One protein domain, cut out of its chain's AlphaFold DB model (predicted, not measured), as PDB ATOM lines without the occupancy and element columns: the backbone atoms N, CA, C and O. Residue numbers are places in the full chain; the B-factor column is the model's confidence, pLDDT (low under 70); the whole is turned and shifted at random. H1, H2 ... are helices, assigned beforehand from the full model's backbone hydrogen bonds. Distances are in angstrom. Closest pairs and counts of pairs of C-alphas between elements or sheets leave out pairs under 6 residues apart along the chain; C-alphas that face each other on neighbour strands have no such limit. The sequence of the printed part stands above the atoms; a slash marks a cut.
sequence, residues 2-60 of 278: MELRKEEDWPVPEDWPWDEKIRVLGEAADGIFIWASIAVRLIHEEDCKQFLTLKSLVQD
ATOM      1  N   MET A   2     -31.909 -11.156  30.804       53.12
ATOM      2  CA  MET A   2     -32.323 -10.785  29.428       53.12
ATOM      3  C   MET A   2     -32.397 -11.968  28.441       53.12
ATOM      4  O   MET A   2     -33.087 -11.877  27.430       53.12
ATOM      5  N   GLU A   3     -31.721 -13.078  28.739       57.12
ATOM      6  CA  GLU A   3     -31.757 -14.307  27.935       57.12
ATOM      7  C   GLU A   3     -33.039 -15.136  28.147       57.12
ATOM      8  O   GLU A   3     -33.443 -15.835  27.226       57.12
ATOM      9  N   LEU A   4     -33.767 -14.948  29.263       60.69
ATOM     10  CA  LEU A   4     -35.025 -15.663  29.563       60.69
ATOM     11  C   LEU A   4     -36.141 -15.411  28.535       60.69
ATOM     12  O   LEU A   4     -37.065 -16.204  28.438       60.69
ATOM     13  N   ARG A   5     -36.077 -14.292  27.802       61.72
ATOM     14  CA  ARG A   5     -37.040 -13.941  26.742       61.72
ATOM     15  C   ARG A   5     -36.606 -14.433  25.360       61.72
ATOM     16  O   ARG A   5     -37.374 -14.372  24.416       61.72
ATOM     17  N   LYS A   6     -35.339 -14.819  25.195       56.56
ATOM     18  CA  LYS A   6     -34.798 -15.246  23.895       56.56
ATOM     19  C   LYS A   6     -34.869 -16.762  23.712       56.56
ATOM     20  O   LYS A   6     -34.865 -17.220  22.576       56.56
ATOM     21  N   GLU A   7     -34.967 -17.505  24.811       56.16
ATOM     22  CA  GLU A   7     -35.223 -18.946  24.858       56.16
ATOM     23  C   GLU A   7     -36.735 -19.196  25.058       56.16
ATOM     24  O   GLU A   7     -37.181 -19.620  26.119       56.16
ATOM     25  N   GLU A   8     -37.569 -18.824  24.080       53.59
ATOM     26  CA  GLU A   8     -39.031 -18.976  24.180       53.59
ATOM     27  C   GLU A   8     -39.487 -20.395  23.801       53.59
ATOM     28  O   GLU A   8     -39.443 -20.766  22.632       53.59
ATOM     29  N   ASP A   9     -39.997 -21.142  24.786       57.50
ATOM     30  CA  ASP A   9     -40.880 -22.307  24.578       57.50
ATOM     31  C   ASP A   9     -42.106 -22.296  25.529       57.50
ATOM     32  O   ASP A   9     -42.897 -23.239  25.552       57.50
ATOM     33  N   TRP A  10     -42.313 -21.227  26.318       71.62
ATOM     34  CA  TRP A  10     -43.413 -21.140  27.293       71.62
ATOM     35  C   TRP A  10     -44.197 -19.809  27.215       71.62
ATOM     36  O   TRP A  10     -43.613 -18.753  26.974       71.62
ATOM     37  N   PRO A  11     -45.535 -19.829  27.397       72.75
ATOM     38  CA  PRO A  11     -46.399 -18.680  27.110       72.75
ATOM     39  C   PRO A  11     -46.356 -17.595  28.203       72.75
ATOM     40  O   PRO A  11     -46.685 -17.854  29.364       72.75
ATOM     41  N   VAL A  12     -46.039 -16.356  27.809       79.81
ATOM     42  CA  VAL A  12     -46.160 -15.125  28.619       79.81
ATOM     43  C   VAL A  12     -47.323 -14.276  28.071       79.81
ATOM     44  O   VAL A  12     -47.394 -14.092  26.857       79.81
ATOM     45  N   PRO A  13     -48.231 -13.731  28.905       84.06
ATOM     46  CA  PRO A  13     -49.265 -12.792  28.456       84.06
ATOM     47  C   PRO A  13     -48.675 -11.512  27.840       84.06
ATOM     48  O   PRO A  13     -47.741 -10.938  28.398       84.06
ATOM     49  N   GLU A  14     -49.241 -11.031  26.727       81.19
ATOM     50  CA  GLU A  14     -48.754  -9.831  26.015       81.19
ATOM     51  C   GLU A  14     -48.805  -8.548  26.861       81.19
ATOM     52  O   GLU A  14     -48.002  -7.638  26.663       81.19
ATOM     53  N   ASP A  15     -49.737  -8.469  27.810       87.06
ATOM     54  CA  ASP A  15     -49.934  -7.336  28.714       87.06
ATOM     55  C   ASP A  15     -49.057  -7.402  29.975       87.06
ATOM     56  O   ASP A  15     -49.065  -6.474  30.789       87.06
ATOM     57  N   TRP A  16     -48.281  -8.476  30.157       86.69
ATOM     58  CA  TRP A  16     -47.375  -8.589  31.292       86.69
ATOM     59  C   TRP A  16     -46.204  -7.602  31.141       86.69
ATOM     60  O   TRP A  16     -45.473  -7.672  30.150       86.69
ATOM     61  N   PRO A  17     -45.963  -6.702  32.116       90.19
ATOM     62  CA  PRO A  17     -44.931  -5.668  32.013       90.19
ATOM     63  C   PRO A  17     -43.523  -6.257  32.208       90.19
ATOM     64  O   PRO A  17     -42.890  -6.082  33.248       90.19
ATOM     65  N   TRP A  18     -43.031  -6.983  31.202       87.50
ATOM     66  CA  TRP A  18     -41.805  -7.782  31.258       87.50
ATOM     67  C   TRP A  18     -40.597  -6.995  31.770       87.50
ATOM     68  O   TRP A  18     -39.975  -7.395  32.750       87.50
ATOM     69  N   ASP A  19     -40.290  -5.857  31.146       87.88
ATOM     70  CA  ASP A  19     -39.088  -5.082  31.466       87.88
ATOM     71  C   ASP A  19     -39.109  -4.558  32.909       87.88
ATOM     72  O   ASP A  19     -38.093  -4.592  33.602       87.88
ATOM     73  N   GLU A  20     -40.281  -4.150  33.405       90.75
ATOM     74  CA  GLU A  20     -40.457  -3.727  34.796       90.75
ATOM     75  C   GLU A  20     -40.228  -4.893  35.766       90.75
ATOM     76  O   GLU A  20     -39.524  -4.743  36.761       90.75
ATOM     77  N   LYS A  21     -40.793  -6.070  35.478       89.88
ATOM     78  CA  LYS A  21     -40.736  -7.238  36.374       89.88
ATOM     79  C   LYS A  21     -39.354  -7.886  36.383       89.88
ATOM     80  O   LYS A  21     -38.878  -8.309  37.433       89.88
ATOM     81  N   ILE A  22     -38.666  -7.894  35.244       88.19
ATOM     82  CA  ILE A  22     -37.263  -8.305  35.174       88.19
ATOM     83  C   ILE A  22     -36.357  -7.299  35.885       88.19
ATOM     84  O   ILE A  22     -35.401  -7.722  36.532       88.19
ATOM     85  N   ARG A  23     -36.663  -5.993  35.834       88.12
ATOM     86  CA  ARG A  23     -35.949  -4.993  36.639       88.12
ATOM     87  C   ARG A  23     -36.106  -5.264  38.133       88.12
ATOM     88  O   ARG A  23     -35.096  -5.248  38.818       88.12
ATOM     89  N   VAL A  24     -37.307  -5.604  38.612       88.75
ATOM     90  CA  VAL A  24     -37.525  -5.996  40.021       88.75
ATOM     91  C   VAL A  24     -36.632  -7.178  40.418       88.75
ATOM     92  O   VAL A  24     -35.994  -7.133  41.462       88.75
ATOM     93  N   LEU A  25     -36.516  -8.211  39.577       87.62
ATOM     94  CA  LEU A  25     -35.597  -9.327  39.852       87.62
ATOM     95  C   LEU A  25     -34.121  -8.925  39.766       87.62
ATOM     96  O   LEU A  25     -33.297  -9.471  40.490       87.62
ATOM     97  N   GLY A  26     -33.774  -7.994  38.877       86.38
ATOM     98  CA  GLY A  26     -32.425  -7.438  38.791       86.38
ATOM     99  C   GLY A  26     -32.046  -6.639  40.038       86.38
ATOM    100  O   GLY A  26     -30.928  -6.775  40.522       86.38
ATOM    101  N   GLU A  27     -32.989  -5.862  40.569       86.25
ATOM    102  CA  GLU A  27     -32.862  -5.140  41.838       86.25
ATOM    103  C   GLU A  27     -32.764  -6.119  43.013       86.25
ATOM    104  O   GLU A  27     -31.869  -5.978  43.834       86.25
ATOM    105  N   ALA A  28     -33.597  -7.165  43.047       83.69
ATOM    106  CA  ALA A  28     -33.531  -8.207  44.074       83.69
ATOM    107  C   ALA A  28     -32.218  -9.013  44.041       83.69
ATOM    108  O   ALA A  28     -31.758  -9.481  45.079       83.69
ATOM    109  N   ALA A  29     -31.611  -9.175  42.862       83.94
ATOM    110  CA  ALA A  29     -30.313  -9.826  42.724       83.94
ATOM    111  C   ALA A  29     -29.154  -8.962  43.239       83.94
ATOM    112  O   ALA A  29     -28.102  -9.516  43.529       83.94
ATOM    113  N   ASP A  30     -29.307  -7.634  43.273       82.31
ATOM    114  CA  ASP A  30     -28.301  -6.656  43.720       82.31
ATOM    115  C   ASP A  30     -26.867  -6.926  43.200       82.31
ATOM    116  O   ASP A  30     -25.867  -6.888  43.913       82.31
ATOM    117  N   GLY A  31     -26.755  -7.304  41.921       79.38
ATOM    118  CA  GLY A  31     -25.470  -7.632  41.281       79.38
ATOM    119  C   GLY A  31     -24.877  -9.006  41.637       79.38
ATOM    120  O   GLY A  31     -23.804  -9.364  41.143       79.38
ATOM    121  N   ILE A  32     -25.569  -9.820  42.433       80.81
ATOM    122  CA  ILE A  32     -25.126 -11.145  42.873       80.81
ATOM    123  C   ILE A  32     -25.402 -12.173  41.766       80.81
ATOM    124  O   ILE A  32     -26.510 -12.686  41.597       80.81
ATOM    125  N   PHE A  33     -24.364 -12.529  41.005       82.50
ATOM    126  CA  PHE A  33     -24.488 -13.477  39.889       82.50
ATOM    127  C   PHE A  33     -25.035 -14.851  40.311       82.50
ATOM    128  O   PHE A  33     -25.854 -15.429  39.597       82.50
ATOM    129  N   ILE A  34     -24.625 -15.366  41.479       79.81
ATOM    130  CA  ILE A  34     -25.127 -16.651  41.993       79.81
ATOM    131  C   ILE A  34     -26.626 -16.595  42.314       79.81
ATOM    132  O   ILE A  34     -27.337 -17.572  42.110       79.81
ATOM    133  N   TRP A  35     -27.134 -15.439  42.738       88.25
ATOM    134  CA  TRP A  35     -28.561 -15.234  42.950       88.25
ATOM    135  C   TRP A  35     -29.307 -15.308  41.615       88.25
ATOM    136  O   TRP A  35     -30.263 -16.068  41.469       88.25
ATOM    137  N   ALA A  36     -28.816 -14.581  40.603       84.81
ATOM    138  CA  ALA A  36     -29.420 -14.565  39.272       84.81
ATOM    139  C   ALA A  36     -29.420 -15.955  38.617       84.81
ATOM    140  O   ALA A  36     -30.410 -16.330  37.987       84.81
ATOM    141  N   SER A  37     -28.351 -16.740  38.783       85.25
ATOM    142  CA  SER A  37     -28.290 -18.103  38.250       85.25
ATOM    143  C   SER A  37     -29.249 -19.058  38.969       85.25
ATOM    144  O   SER A  37     -29.889 -19.871  38.302       85.25
ATOM    145  N   ILE A  38     -29.427 -18.933  40.291       85.81
ATOM    146  CA  ILE A  38     -30.428 -19.706  41.047       85.81
ATOM    147  C   ILE A  38     -31.844 -19.347  40.588       85.81
ATOM    148  O   ILE A  38     -32.640 -20.250  40.341       85.81
ATOM    149  N   ALA A  39     -32.156 -18.056  40.435       85.50
ATOM    150  CA  ALA A  39     -33.468 -17.607  39.972       85.50
ATOM    151  C   ALA A  39     -33.791 -18.146  38.568       85.50
ATOM    152  O   ALA A  39     -34.873 -18.684  38.342       85.50
ATOM    153  N   VAL A  40     -32.833 -18.069  37.636       86.88
ATOM    154  CA  VAL A  40     -32.973 -18.643  36.288       86.88
ATOM    155  C   VAL A  40     -33.171 -20.156  36.356       86.88
ATOM    156  O   VAL A  40     -34.062 -20.672  35.685       86.88
ATOM    157  N   ARG A  41     -32.382 -20.865  37.169       85.50
ATOM    158  CA  ARG A  41     -32.502 -22.319  37.325       85.50
ATOM    159  C   ARG A  41     -33.883 -22.722  37.844       85.50
ATOM    160  O   ARG A  41     -34.492 -23.607  37.263       85.50
ATOM    161  N   LEU A  42     -34.399 -22.037  38.867       85.69
ATOM    162  CA  LEU A  42     -35.738 -22.295  39.410       85.69
ATOM    163  C   LEU A  42     -36.840 -22.137  38.361       85.69
ATOM    164  O   LEU A  42     -37.778 -22.927  38.330       85.69
ATOM    165  N   ILE A  43     -36.727 -21.121  37.503       86.00
ATOM    166  CA  ILE A  43     -37.685 -20.905  36.417       86.00
ATOM    167  C   ILE A  43     -37.622 -22.061  35.411       86.00
ATOM    168  O   ILE A  43     -38.669 -22.497  34.952       86.00
ATOM    169  N   HIS A  44     -36.430 -22.571  35.093       83.19
ATOM    170  CA  HIS A  44     -36.255 -23.648  34.113       83.19
ATOM    171  C   HIS A  44     -36.610 -25.041  34.642       83.19
ATOM    172  O   HIS A  44     -37.103 -25.854  33.876       83.19
ATOM    173  N   GLU A  45     -36.375 -25.330  35.923       82.81
ATOM    174  CA  GLU A  45     -36.669 -26.647  36.510       82.81
ATOM    175  C   GLU A  45     -38.182 -26.938  36.606       82.81
ATOM    176  O   GLU A  45     -38.581 -28.094  36.743       82.81
ATOM    177  N   GLU A  46     -39.043 -25.917  36.499       76.88
ATOM    178  CA  GLU A  46     -40.498 -26.083  36.431       76.88
ATOM    179  C   GLU A  46     -41.027 -26.064  34.981       76.88
ATOM    180  O   GLU A  46     -41.717 -25.128  34.572       76.88
ATOM    181  N   ASP A  47     -40.770 -27.150  34.237       68.31
ATOM    182  CA  ASP A  47     -41.070 -27.360  32.799       68.31
ATOM    183  C   ASP A  47     -42.487 -26.972  32.312       68.31
ATOM    184  O   ASP A  47     -42.690 -26.754  31.118       68.31
ATOM    185  N   CYS A  48     -43.480 -26.870  33.201       75.12
ATOM    186  CA  CYS A  48     -44.868 -26.522  32.850       75.12
ATOM    187  C   CYS A  48     -45.410 -25.281  33.582       75.12
ATOM    188  O   CYS A  48     -46.604 -24.980  33.482       75.12
ATOM    189  N   LYS A  49     -44.592 -24.609  34.397       83.06
ATOM    190  CA  LYS A  49     -45.027 -23.514  35.281       83.06
ATOM    191  C   LYS A  49     -44.046 -22.346  35.313       83.06
ATOM    192  O   LYS A  49     -44.183 -21.478  36.171       83.06
ATOM    193  N   GLN A  50     -43.139 -22.255  34.343       87.62
ATOM    194  CA  GLN A  50     -42.102 -21.224  34.260       87.62
ATOM    195  C   GLN A  50     -42.660 -19.809  34.484       87.62
ATOM    196  O   GLN A  50     -42.122 -19.058  35.296       87.62
ATOM    197  N   PHE A  51     -43.791 -19.456  33.848       85.69
ATOM    198  CA  PHE A  51     -44.429 -18.148  34.049       85.69
ATOM    199  C   PHE A  51     -44.915 -17.920  35.481       85.69
ATOM    200  O   PHE A  51     -44.781 -16.822  36.022       85.69
ATOM    201  N   LEU A  52     -45.512 -18.946  36.093       85.75
ATOM    202  CA  LEU A  52     -46.018 -18.869  37.461       85.75
ATOM    203  C   LEU A  52     -44.860 -18.743  38.448       85.75
ATOM    204  O   LEU A  52     -44.940 -17.920  39.357       85.75
ATOM    205  N   THR A  53     -43.773 -19.481  38.225       85.94
ATOM    206  CA  THR A  53     -42.537 -19.389  39.009       85.94
ATOM    207  C   THR A  53     -41.899 -18.015  38.860       85.94
ATOM    208  O   THR A  53     -41.603 -17.378  39.866       85.94
ATOM    209  N   LEU A  54     -41.783 -17.489  37.635       87.19
ATOM    210  CA  LEU A  54     -41.312 -16.124  37.392       87.19
ATOM    211  C   LEU A  54     -42.173 -15.108  38.149       87.19
ATOM    212  O   LEU A  54     -41.647 -14.264  38.869       87.19
ATOM    213  N   LYS A  55     -43.502 -15.198  38.022       87.94
ATOM    214  CA  LYS A  55     -44.436 -14.300  38.708       87.94
ATOM    215  C   LYS A  55     -44.304 -14.393  40.229       87.94
ATOM    216  O   LYS A  55     -44.323 -13.356  40.884       87.94
ATOM    217  N   SER A  56     -44.148 -15.602  40.770       88.19
ATOM    218  CA  SER A  56     -43.916 -15.826  42.198       88.19
ATOM    219  C   SER A  56     -42.613 -15.183  42.649       88.19
ATOM    220  O   SER A  56     -42.626 -14.458  43.630       88.19
ATOM    221  N   LEU A  57     -41.512 -15.386  41.919       88.75
ATOM    222  CA  LEU A  57     -40.202 -14.833  42.270       88.75
ATOM    223  C   LEU A  57     -40.174 -13.303  42.228       88.75
ATOM    224  O   LEU A  57     -39.481 -12.678  43.023       88.75
ATOM    225  N   VAL A  58     -40.933 -12.691  41.314       88.50
ATOM    226  CA  VAL A  58     -41.081 -11.228  41.253       88.50
ATOM    227  C   VAL A  58     -41.861 -10.687  42.457       88.50
ATOM    228  O   VAL A  58     -41.658  -9.542  42.851       88.50
ATOM    229  N   GLN A  59     -42.785 -11.475  43.011       87.75
ATOM    230  CA  GLN A  59     -43.574 -11.093  44.185       87.75
ATOM    231  C   GLN A  59     -42.834 -11.372  45.496       87.75
ATOM    232  O   GLN A  59     -42.924 -10.572  46.422       87.75
ATOM    233  N   ASP A  60     -42.130 -12.499  45.563       85.56
ATOM    234  CA  ASP A  60     -41.382 -12.967  46.720       85.56
ATOM    235  C   ASP A  60     -40.154 -13.772  46.269       85.56
ATOM    236  O   ASP A  60     -40.251 -14.886  45.742       85.56
TER     237      ASP A  60
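AT A GLANCE: This is residues 2 to 60 of the 278 residues of the protein "WD40 domain containing protein" of Pyrrhoderma noxium (UniProt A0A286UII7). H3 and H2 form a V, with H4 across one side of it and short H1 on the other. The printed part has 59 residues with four named helices, H1 to H4 in order, and no named strand: all helix. It is compact, radius of gyration of the C-alphas 10.9 A, spanning 27 by 23 by 22 A.

HOW THE PARTS SIT: H3, residues 33 to 45, and H4, residues 50 to 59, form a helical hairpin, opposite ways at a steep 42 degrees; their closest C-alphas, Ile 43 and Gln 50, are 4.9 A apart. H2, residues 18 to 29, touches H4, closest C-alphas Leu 25 and Val 58, 6.0 A. H2 and H3 only just touch, only at the corner, with 3 pairs of C-alphas within 8 A; the closest are Ala 29 and Trp 35, 5.7 A. H1, residues 2 to 5, is close to H3 but not clearly touching, closest C-alphas Leu 4 and Val 40, 7.6 A. In H2, H3 and H4 every O i to N i+4 pair is within hydrogen-bond range; H1 is too short for one.

IN THESE COORDINATES: H3 measures 18.3 A from C-alpha 33 at (-24.488, -13.477, 39.889), H2 16.4 A, H4 14.3 A to C-alpha 59 at (-43.574, -11.093, 44.185), H1 6.3 A.

THE WHOLE: The printed part has no cut; H1 to H2 is a long link. Residues 2 to 9 and 47 have pLDDT under 70.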